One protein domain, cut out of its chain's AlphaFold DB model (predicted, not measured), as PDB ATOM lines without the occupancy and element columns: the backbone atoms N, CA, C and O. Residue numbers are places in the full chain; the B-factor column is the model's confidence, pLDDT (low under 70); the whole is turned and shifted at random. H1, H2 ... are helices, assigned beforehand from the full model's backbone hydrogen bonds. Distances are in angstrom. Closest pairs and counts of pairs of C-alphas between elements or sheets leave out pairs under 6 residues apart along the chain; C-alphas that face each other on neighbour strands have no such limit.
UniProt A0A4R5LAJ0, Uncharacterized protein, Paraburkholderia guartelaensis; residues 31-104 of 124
ATOM      1  N   ARG A  31     276.299 281.721 231.554       92.31
ATOM      2  CA  ARG A  31     277.525 282.407 231.141       92.31
ATOM      3  C   ARG A  31     277.688 282.347 229.627       92.31
ATOM      4  O   ARG A  31     277.987 283.371 229.009       92.31
ATOM      5  N   ARG A  32     277.465 281.182 229.018       91.38
ATOM      6  CA  ARG A  32     277.483 281.017 227.560       91.38
ATOM      7  C   ARG A  32     276.386 281.836 226.884       91.38
ATOM      8  O   ARG A  32     276.668 282.502 225.890       91.38
ATOM      9  N   LEU A  33     275.172 281.848 227.435       94.12
ATOM     10  CA  LEU A  33     274.070 282.664 226.912       94.12
ATOM     11  C   LEU A  33     274.383 284.162 226.992       94.12
ATOM     12  O   LEU A  33     274.140 284.887 226.029       94.12
ATOM     13  N   MET A  34     274.994 284.616 228.088       94.12
ATOM     14  CA  MET A  34     275.441 286.001 228.251       94.12
ATOM     15  C   MET A  34     276.493 286.387 227.209       94.12
ATOM     16  O   MET A  34     276.393 287.441 226.581       94.12
ATOM     17  N   GLN A  35     277.473 285.514 226.962       92.50
ATOM     18  CA  GLN A  35     278.486 285.719 225.922       92.50
ATOM     19  C   GLN A  35     277.873 285.746 224.516       92.50
ATOM     20  O   GLN A  35     278.259 286.574 223.692       92.50
ATOM     21  N   ALA A  36     276.906 284.869 224.237       92.00
ATOM     22  CA  ALA A  36     276.204 284.849 222.958       92.00
ATOM     23  C   ALA A  36     275.361 286.117 222.750       92.00
ATOM     24  O   ALA A  36     275.359 286.668 221.656       92.00
ATOM     25  N   PHE A  37     274.699 286.614 223.799       92.06
ATOM     26  CA  PHE A  37     273.887 287.830 223.739       92.06
ATOM     27  C   PHE A  37     274.728 289.099 223.543       92.06
ATOM     28  O   PHE A  37     274.333 290.011 222.822       92.06
ATOM     29  N   SER A  38     275.899 289.164 224.179       89.81
ATOM     30  CA  SER A  38     276.798 290.326 224.102       89.81
ATOM     31  C   SER A  38     277.579 290.409 222.786       89.81
ATOM     32  O   SER A  38     278.083 291.476 222.430       89.81
ATOM     33  N   ARG A  39     277.645 289.319 222.011       83.06
ATOM     34  CA  ARG A  39     278.182 289.347 220.648       83.06
ATOM     35  C   ARG A  39     277.190 290.035 219.714       83.06
ATOM     36  O   ARG A  39     276.160 289.482 219.349       83.06
ATOM     37  N   ASN A  40     277.562 291.213 219.224       67.69
ATOM     38  CA  ASN A  40     276.749 292.025 218.308       67.69
ATOM     39  C   ASN A  40     276.591 291.421 216.885       67.69
ATOM     40  O   ASN A  40     276.142 292.105 215.971       67.69
ATOM     41  N   GLY A  41     277.008 290.164 216.685       68.06
ATOM     42  CA  GLY A  41     277.033 289.447 215.404       68.06
ATOM     43  C   GLY A  41     275.982 288.339 215.271       68.06
ATOM     44  O   GLY A  41     276.008 287.607 214.287       68.06
ATOM     45  N   GLY A  42     275.077 288.210 216.244       79.44
ATOM     46  CA  GLY A  42     274.046 287.174 216.263       79.44
ATOM     47  C   GLY A  42     274.531 285.821 216.796       79.44
ATOM     48  O   GLY A  42     275.689 285.649 217.181       79.44
ATOM     49  N   GLY A  43     273.616 284.853 216.839       88.38
ATOM     50  CA  GLY A  43     273.835 283.515 217.389       88.38
ATOM     51  C   GLY A  43     273.259 283.326 218.792       88.38
ATOM     52  O   GLY A  43     273.349 282.224 219.339       88.38
ATOM     53  N   PHE A  44     272.630 284.355 219.368       93.94
ATOM     54  CA  PHE A  44     271.952 284.236 220.653       93.94
ATOM     55  C   PHE A  44     270.742 283.300 220.564       93.94
ATOM     56  O   PHE A  44     270.575 282.427 221.414       93.94
ATOM     57  N   GLY A  45     269.920 283.436 219.521       93.94
ATOM     58  CA  GLY A  45     268.743 282.599 219.312       93.94
ATOM     59  C   GLY A  45     269.106 281.127 219.134       93.94
ATOM     60  O   GLY A  45     268.460 280.259 219.721       93.94
ATOM     61  N   LEU A  46     270.195 280.848 218.410       92.31
ATOM     62  CA  LEU A  46     270.730 279.493 218.275       92.31
ATOM     63  C   LEU A  46     271.237 278.943 219.614       92.31
ATOM     64  O   LEU A  46     270.875 277.827 219.982       92.31
ATOM     65  N   ALA A  47     272.047 279.711 220.350       92.75
ATOM     66  CA  ALA A  47     272.574 279.285 221.648       92.75
ATOM     67  C   ALA A  47     271.443 278.984 222.645       92.75
ATOM     68  O   ALA A  47     271.453 277.942 223.299       92.75
ATOM     69  N   LEU A  48     270.421 279.844 222.686       95.19
ATOM     70  CA  LEU A  48     269.232 279.639 223.509       95.19
ATOM     71  C   LEU A  48     268.461 278.381 223.095       95.19
ATOM     72  O   LEU A  48     268.077 277.590 223.952       95.19
ATOM     73  N   ALA A  49     268.246 278.165 221.795       93.56
ATOM     74  CA  ALA A  49     267.547 276.982 221.300       93.56
ATOM     75  C   ALA A  49     268.305 275.680 221.612       93.56
ATOM     76  O   ALA A  49     267.679 274.670 221.938       93.56
ATOM     77  N   GLN A  50     269.640 275.701 221.557       90.56
ATOM     78  CA  GLN A  50     270.483 274.568 221.948       90.56
ATOM     79  C   GLN A  50     270.334 274.244 223.438       90.56
ATOM     80  O   GLN A  50     270.145 273.079 223.787       90.56
ATOM     81  N   ASP A  51     270.349 275.251 224.313       92.12
ATOM     82  CA  ASP A  51     270.154 275.029 225.749       92.12
ATOM     83  C   ASP A  51     268.718 274.579 226.063       92.12
ATOM     84  O   ASP A  51     268.524 273.652 226.849       92.12
ATOM     85  N   MET A  52     267.704 275.132 225.388       94.19
ATOM     86  CA  MET A  52     266.314 274.658 225.483       94.19
ATOM     87  C   MET A  52     266.149 273.206 225.029       94.19
ATOM     88  O   MET A  52     265.315 272.479 225.568       94.19
ATOM     89  N   PHE A  53     266.914 272.782 224.023       89.94
ATOM     90  CA  PHE A  53     266.913 271.407 223.535       89.94
ATOM     91  C   PHE A  53     267.603 270.440 224.502       89.94
ATOM     92  O   PHE A  53     267.112 269.328 224.699       89.94
ATOM     93  N   ARG A  54     268.701 270.871 225.134       86.75
ATOM     94  CA  ARG A  54     269.410 270.106 226.174       86.75
ATOM     95  C   ARG A  54     268.591 269.983 227.458       86.75
ATOM     96  O   ARG A  54     268.596 268.932 228.087       86.75
ATOM     97  N   LEU A  55     267.852 271.035 227.813       90.50
ATOM     98  CA  LEU A  55     267.062 271.128 229.041       90.50
ATOM     99  C   LEU A  55     265.572 271.352 228.740       90.50
ATOM    100  O   LEU A  55     265.005 272.382 229.120       90.50
ATOM    101  N   PRO A  56     264.886 270.402 228.085       90.12
ATOM    102  CA  PRO A  56     263.486 270.576 227.691       90.12
ATOM    103  C   PRO A  56     262.541 270.640 228.903       90.12
ATOM    104  O   PRO A  56     261.480 271.265 228.824       90.12
ATOM    105  N   TRP A  57     262.934 270.031 230.029       89.38
ATOM    106  CA  TRP A  57     262.187 269.992 231.294       89.38
ATOM    107  C   TRP A  57     262.372 271.250 232.142       89.38
ATOM    108  O   TRP A  57     261.576 271.491 233.047       89.38
ATOM    109  N   TYR A  58     263.405 272.050 231.862       92.69
ATOM    110  CA  TYR A  58     263.644 273.283 232.599       92.69
ATOM    111  C   TYR A  58     262.464 274.246 232.406       92.69
ATOM    112  O   TYR A  58     261.843 274.316 231.335       92.69
ATOM    113  N   ALA A  59     262.129 274.981 233.467       93.94
ATOM    114  CA  ALA A  59     260.992 275.894 233.509       93.94
ATOM    115  C   ALA A  59     261.309 277.213 232.787       93.94
ATOM    116  O   ALA A  59     261.286 278.289 233.375       93.94
ATOM    117  N   TRP A  60     261.617 277.127 231.493       96.00
ATOM    118  CA  TRP A  60     261.949 278.270 230.653       96.00
ATOM    119  C   TRP A  60     260.850 279.335 230.681       96.00
ATOM    120  O   TRP A  60     259.715 279.086 230.268       96.00
ATOM    121  N   ARG A  61     261.222 280.543 231.107       96.50
ATOM    122  CA  ARG A  61     260.420 281.764 230.982       96.50
ATOM    123  C   ARG A  61     261.288 282.873 230.424       96.50
ATOM    124  O   ARG A  61     262.452 283.012 230.805       96.50
ATOM    125  N   ILE A  62     260.728 283.673 229.526       96.19
ATOM    126  CA  ILE A  62     261.478 284.746 228.871       96.19
ATOM    127  C   ILE A  62     261.923 285.816 229.879       96.19
ATOM    128  O   ILE A  62     262.984 286.415 229.722       96.19
ATOM    129  N   GLU A  63     261.148 286.019 230.944       97.12
ATOM    130  CA  GLU A  63     261.464 286.920 232.048       97.12
ATOM    131  C   GLU A  63     262.689 286.453 232.841       97.12
ATOM    132  O   GLU A  63     263.526 287.277 233.204       97.12
ATOM    133  N   ASP A  64     262.825 285.146 233.071       96.19
ATOM    134  CA  ASP A  64     263.954 284.584 233.816       96.19
ATOM    135  C   ASP A  64     265.239 284.638 232.988       96.19
ATOM    136  O   ASP A  64     266.289 284.997 233.514       96.19
ATOM    137  N   VAL A  65     265.147 284.400 231.674       96.75
ATOM    138  CA  VAL A  65     266.280 284.586 230.754       96.75
ATOM    139  C   VAL A  65     266.703 286.055 230.706       96.75
ATOM    140  O   VAL A  65     267.887 286.357 230.818       96.75
ATOM    141  N   ALA A  66     265.755 286.990 230.602       96.56
ATOM    142  CA  ALA A  66     266.067 288.419 230.608       96.56
ATOM    143  C   ALA A  66     266.740 288.847 231.924       96.56
ATOM    144  O   ALA A  66     267.738 289.568 231.895       96.56
ATOM    145  N   ARG A  67     266.243 288.346 233.066       96.69
ATOM    146  CA  ARG A  67     266.831 288.586 234.390       96.69
ATOM    147  C   ARG A  67     268.251 288.031 234.486       96.69
ATOM    148  O   ARG A  67     269.137 288.757 234.923       96.69
ATOM    149  N   ALA A  68     268.473 286.788 234.058       95.12
ATOM    150  CA  ALA A  68     269.787 286.145 234.094       95.12
ATOM    151  C   ALA A  68     270.822 286.873 233.221       95.12
ATOM    152  O   ALA A  68     271.997 286.938 233.570       95.12
ATOM    153  N   LEU A  69     270.375 287.464 232.112       94.81
ATOM    154  CA  LEU A  69     271.210 288.252 231.204       94.81
ATOM    155  C   LEU A  69     271.349 289.726 231.623       94.81
ATOM    156  O   LEU A  69     272.068 290.478 230.973       94.81
ATOM    157  N   GLY A  70     270.655 290.176 232.674       95.31
ATOM    158  CA  GLY A  70     270.678 291.577 233.106       95.31
ATOM    159  C   GLY A  70     270.085 292.556 232.082       95.31
ATOM    160  O   GLY A  70     270.483 293.719 232.041       95.31
ATOM    161  N   VAL A  71     269.147 292.105 231.242       95.25
ATOM    162  CA  VAL A  71     268.527 292.919 230.184       95.25
ATOM    163  C   VAL A  71     267.014 292.998 230.330       95.25
ATOM    164  O   VAL A  71     266.376 292.254 231.071       95.25
ATOM    165  N   THR A  72     266.398 293.909 229.581       96.69
ATOM    166  CA  THR A  72     264.936 293.986 229.523       96.69
ATOM    167  C   THR A  72     264.367 292.884 228.630       96.69
ATOM    168  O   THR A  72     264.948 292.529 227.601       96.69
ATOM    169  N   ARG A  73     263.156 292.407 228.952       96.38
ATOM    170  CA  ARG A  73     262.396 291.478 228.094       96.38
ATOM    171  C   ARG A  73     262.297 291.977 226.649       96.38
ATOM    172  O   ARG A  73     262.427 291.191 225.717       96.38
ATOM    173  N   ARG A  74     262.091 293.284 226.460       95.69
ATOM    174  CA  ARG A  74     262.001 293.905 225.132       95.69
ATOM    175  C   ARG A  74     263.307 293.764 224.350       95.69
ATOM    176  O   ARG A  74     263.264 293.410 223.177       95.69
ATOM    177  N   SER A  75     264.451 294.027 224.984       93.50
ATOM    178  CA  SER A  75     265.770 293.870 224.354       93.50
ATOM    179  C   SER A  75     266.006 292.419 223.930       93.50
ATOM    180  O   SER A  75     266.378 292.163 222.786       93.50
ATOM    181  N   LEU A  76     265.658 291.472 224.805       94.94
ATOM    182  CA  LEU A  76     265.745 290.043 224.525       94.94
ATOM    183  C   LEU A  76     264.873 289.620 223.331       94.94
ATOM    184  O   LEU A  76     265.341 288.933 222.427       94.94
ATOM    185  N   GLN A  77     263.613 290.063 223.298       95.38
ATOM    186  CA  GLN A  77     262.698 289.783 222.188       95.38
ATOM    187  C   GLN A  77     263.191 290.380 220.870       95.38
ATOM    188  O   GLN A  77     263.074 289.736 219.834       95.38
ATOM    189  N   MET A  78     263.762 291.586 220.899       94.19
ATOM    190  CA  MET A  78     264.345 292.209 219.711       94.19
ATOM    191  C   MET A  78     265.562 291.444 219.196       94.19
ATOM    192  O   MET A  78     265.685 291.274 217.986       94.19
ATOM    193  N   ALA A  79     266.428 290.949 220.083       93.38
ATOM    194  CA  ALA A  79     267.555 290.106 219.690       93.38
ATOM    195  C   ALA A  79     267.074 288.813 219.011       93.38
ATOM    196  O   ALA A  79     267.506 288.502 217.905       93.38
ATOM    197  N   LEU A  80     266.105 288.117 219.617       94.38
ATOM    198  CA  LEU A  80     265.517 286.909 219.030       94.38
ATOM    199  C   LEU A  80     264.848 287.190 217.681       94.38
ATOM    200  O   LEU A  80     265.072 286.457 216.722       94.38
ATOM    201  N   PHE A  81     264.074 288.271 217.587       93.50
ATOM    202  CA  PHE A  81     263.372 288.634 216.360       93.50
ATOM    203  C   PHE A  81     264.335 288.954 215.210       93.50
ATOM    204  O   PHE A  81     264.107 288.507 214.089       93.50
ATOM    205  N   ARG A  82     265.440 289.664 215.483       92.00
ATOM    206  CA  ARG A  82     266.494 289.936 214.486       92.00
ATOM    207  C   ARG A  82     267.105 288.658 213.916       92.00
ATOM    208  O   ARG A  82     267.489 288.636 212.755       92.00
ATOM    209  N   GLU A  83     267.159 287.597 214.715       91.88
ATOM    210  CA  GLU A  83     267.655 286.284 214.302       91.88
ATOM    211  C   GLU A  83     266.545 285.351 213.778       91.88
ATOM    212  O   GLU A  83     266.788 284.169 213.557       91.88
ATOM    213  N   SER A  84     265.322 285.855 213.562       92.31
ATOM    214  CA  SER A  84     264.152 285.060 213.146       92.31
ATOM    215  C   SER A  84     263.752 283.951 214.134       92.31
ATOM    216  O   SER A  84     263.150 282.944 213.756       92.31
ATOM    217  N   TYR A  85     264.043 284.145 215.422       92.44
ATOM    218  CA  TYR A  85     263.610 283.264 216.502       92.44
ATOM    219  C   TYR A  85     262.384 283.818 217.233       92.44
ATOM    220  O   TYR A  85     262.225 285.016 217.457       92.44
ATOM    221  N   SER A  86     261.538 282.895 217.689       95.31
ATOM    222  CA  SER A  86     260.487 283.148 218.674       95.31
ATOM    223  C   SER A  86     260.716 282.232 219.870       95.31
ATOM    224  O   SER A  86     260.893 281.028 219.688       95.31
ATOM    225  N   PHE A  87     260.710 282.800 221.079       96.25
ATOM    226  CA  PHE A  87     261.005 282.080 222.323       96.25
ATOM    227  C   PHE A  87     260.111 280.844 222.496       96.25
ATOM    228  O   PHE A  87     260.604 279.720 222.574       96.25
ATOM    229  N   ASP A  88     258.789 281.031 222.470       96.38
ATOM    230  CA  ASP A  88     257.830 279.943 222.687       96.38
ATOM    231  C   ASP A  88     257.812 278.937 221.533       96.38
ATOM    232  O   ASP A  88     257.599 277.739 221.731       96.38
ATOM    233  N   ALA A  89     258.021 279.408 220.299       94.88
ATOM    234  CA  ALA A  89     258.087 278.526 219.137       94.88
ATOM    235  C   ALA A  89     259.333 277.630 219.187       94.88
ATOM    236  O   ALA A  89     259.217 276.425 218.953       94.88
ATOM    237  N   ALA A  90     260.491 278.199 219.536       94.31
ATOM    238  CA  ALA A  90     261.733 277.460 219.723       94.31
ATOM    239  C   ALA A  90     261.585 276.436 220.852       94.31
ATOM    240  O   ALA A  90     261.800 275.251 220.617       94.31
ATOM    241  N   LEU A  91     261.095 276.849 222.025       95.62
ATOM    242  CA  LEU A  91     260.908 275.955 223.168       95.62
ATOM    243  C   LEU A  91     259.979 274.774 222.850       95.62
ATOM    244  O   LEU A  91     260.310 273.625 223.147       95.62
ATOM    245  N   ARG A  92     258.826 275.032 222.214       95.25
ATOM    246  CA  ARG A  92     257.898 273.965 221.799       95.25
ATOM    247  C   ARG A  92     258.547 272.999 220.813       95.25
ATOM    248  O   ARG A  92     258.372 271.790 220.951       95.25
ATOM    249  N   ARG A  93     259.310 273.513 219.843       92.00
ATOM    250  CA  ARG A  93     260.039 272.690 218.871       92.00
ATOM    251  C   ARG A  93     261.101 271.832 219.558       92.00
ATOM    252  O   ARG A  93     261.142 270.634 219.304       92.00
ATOM    253  N   CYS A  94     261.897 272.416 220.451       91.69
ATOM    254  CA  CYS A  94     262.932 271.719 221.211       91.69
ATOM    255  C   CYS A  94     262.348 270.585 222.064       91.69
ATOM    256  O   CYS A  94     262.839 269.461 222.002       91.69
ATOM    257  N   ARG A  95     261.252 270.846 222.789       91.94
ATOM    258  CA  ARG A  95     260.543 269.824 223.579       91.94
ATOM    259  C   ARG A  95     259.997 268.695 222.712       91.94
ATOM    260  O   ARG A  95     260.192 267.533 223.047       91.94
ATOM    261  N   ARG A  96     259.363 269.025 221.582       89.12
ATOM    262  CA  ARG A  96     258.820 268.024 220.655       89.12
ATOM    263  C   ARG A  96     259.918 267.158 220.041       89.12
ATOM    264  O   ARG A  96     259.762 265.946 219.986       89.12
ATOM    265  N   LEU A  97     261.024 267.765 219.613       85.12
ATOM    266  CA  LEU A  97     262.160 267.025 219.064       85.12
ATOM    267  C   LEU A  97     262.771 266.097 220.119       85.12
ATOM    268  O   LEU A  97     263.036 264.936 219.827       85.12
ATOM    269  N   ASN A  98     262.939 266.580 221.353       84.38
ATOM    270  CA  ASN A  98     263.421 265.749 222.453       84.38
ATOM    271  C   ASN A  98     262.471 264.577 222.742       84.38
ATOM    272  O   ASN A  98     262.930 263.452 222.900       84.38
ATOM    273  N   GLN A  99     261.157 264.814 222.741       83.44
ATOM    274  CA  GLN A  99     260.161 263.756 222.902       83.44
ATOM    275  C   GLN A  99     260.273 262.698 221.793       83.44
ATOM    276  O   GLN A  99     260.372 261.517 222.102       83.44
ATOM    277  N   MET A 100     260.357 263.114 220.523       80.94
ATOM    278  CA  MET A 100     260.531 262.193 219.387       80.94
ATOM    279  C   MET A 100     261.818 261.364 219.490       80.94
ATOM    280  O   MET A 100     261.818 260.187 219.140       80.94
ATOM    281  N   LEU A 101     262.903 261.969 219.986       77.62
ATOM    282  CA  LEU A 101     264.178 261.290 220.230       77.62
ATOM    283  C   LEU A 101     264.100 260.293 221.394       77.62
ATOM    284  O   LEU A 101     264.742 259.251 221.339       77.62
ATOM    285  N   ARG A 102     263.341 260.610 222.453       74.12
ATOM    286  CA  ARG A 102     263.191 259.749 223.637       74.12
ATOM    287  C   ARG A 102     262.253 258.572 223.404       74.12
ATOM    288  O   ARG A 102     262.546 257.475 223.863       74.12
ATOM    289  N   GLU A 103     261.113 258.818 222.770       76.69
ATOM    290  CA  GLU A 103     260.088 257.798 222.527       76.69
ATOM    291  C   GLU A 103     260.469 256.885 221.360       76.69
ATOM    292  O   GLU A 103     260.051 255.732 221.330       76.69
ATOM    293  N   GLY A 104     261.288 257.390 220.434       66.50
ATOM    294  CA  GLY A 104     261.570 256.725 219.175       66.50
ATOM    295  C   GLY A 104     260.330 256.737 218.281       66.50
ATOM    296  O   GLY A 104     259.463 255.877 218.397       66.50
TER     297      GLY A 104
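Overview. This is residues 31 to 104 of the 124 residues of an uncharacterized protein of Paraburkholderia guartelaensis (UniProt A0A4R5LAJ0). What shape do these atoms make? H2 and the longest helix, H5, run side by side, and H5 runs on past the end of H2 toward one end of the long axis. Toward the other end, H1 makes a helical hairpin with H2, H4 makes a corner with the start of H2, and H3 packs on H4. What is it built of? The class is all helix: 74 residues are printed, with five named helices in the order H1, H2, H3, H4, H5 and no named strand. The whole is compact, with a radius of gyration of the C-alphas of 12.3 A, and its outline is elongated, spanning 38 by 21 by 19 A.

Along the chain. Where are the first helices? H1, residues 31 to 38, begins at C-alpha 31 at (277.525, 282.407, 231.141) and is 10.6 A long; H2, residues 44 to 54, is 15.4 A long. Where are the others? H3 is residues 62 to 68, 9.9 A; H4 is residues 73 to 82, 14.3 A; H5, residues 87 to 103, is 24.3 A long and ends at C-alpha 103 at (260.088, 257.798, 222.527).

Arrangement. What touches the hub, H2? H1 touches it at a shallow tilt of 24 degrees, opposite ways, the closest C-alphas being those of Ala 36 and Phe 44, 4.9 A apart. H5 touches it at a shallow tilt of 32 degrees, the same way, closest at the C-alphas of Phe 53 and Cys 94, 4.6 A. H4 and H2 touch only at their ends, closest at the C-alphas of Gly 45 and Leu 80, 5.4 A. Where is H3? It touches H4, closest at the C-alphas of Ala 66 and Arg 73, 5.4 A; H2 and H3 are apart, as are H1 and H5. Are the backbones helical? Every O i to N i+4 pair is within hydrogen-bond range in H1, H2, H3, H4 and H5.

Size, cuts and confidence. How large is it? The two C-alphas farthest apart, those of Thr 72 and Gly 104, are 38.8 A from each other. Is it continuous? The printed part has no cut, and no link is long. Where is confidence low? Residues 40 to 41 and residue 104 are under 70, and the mean pLDDT of the printed part is 90.9.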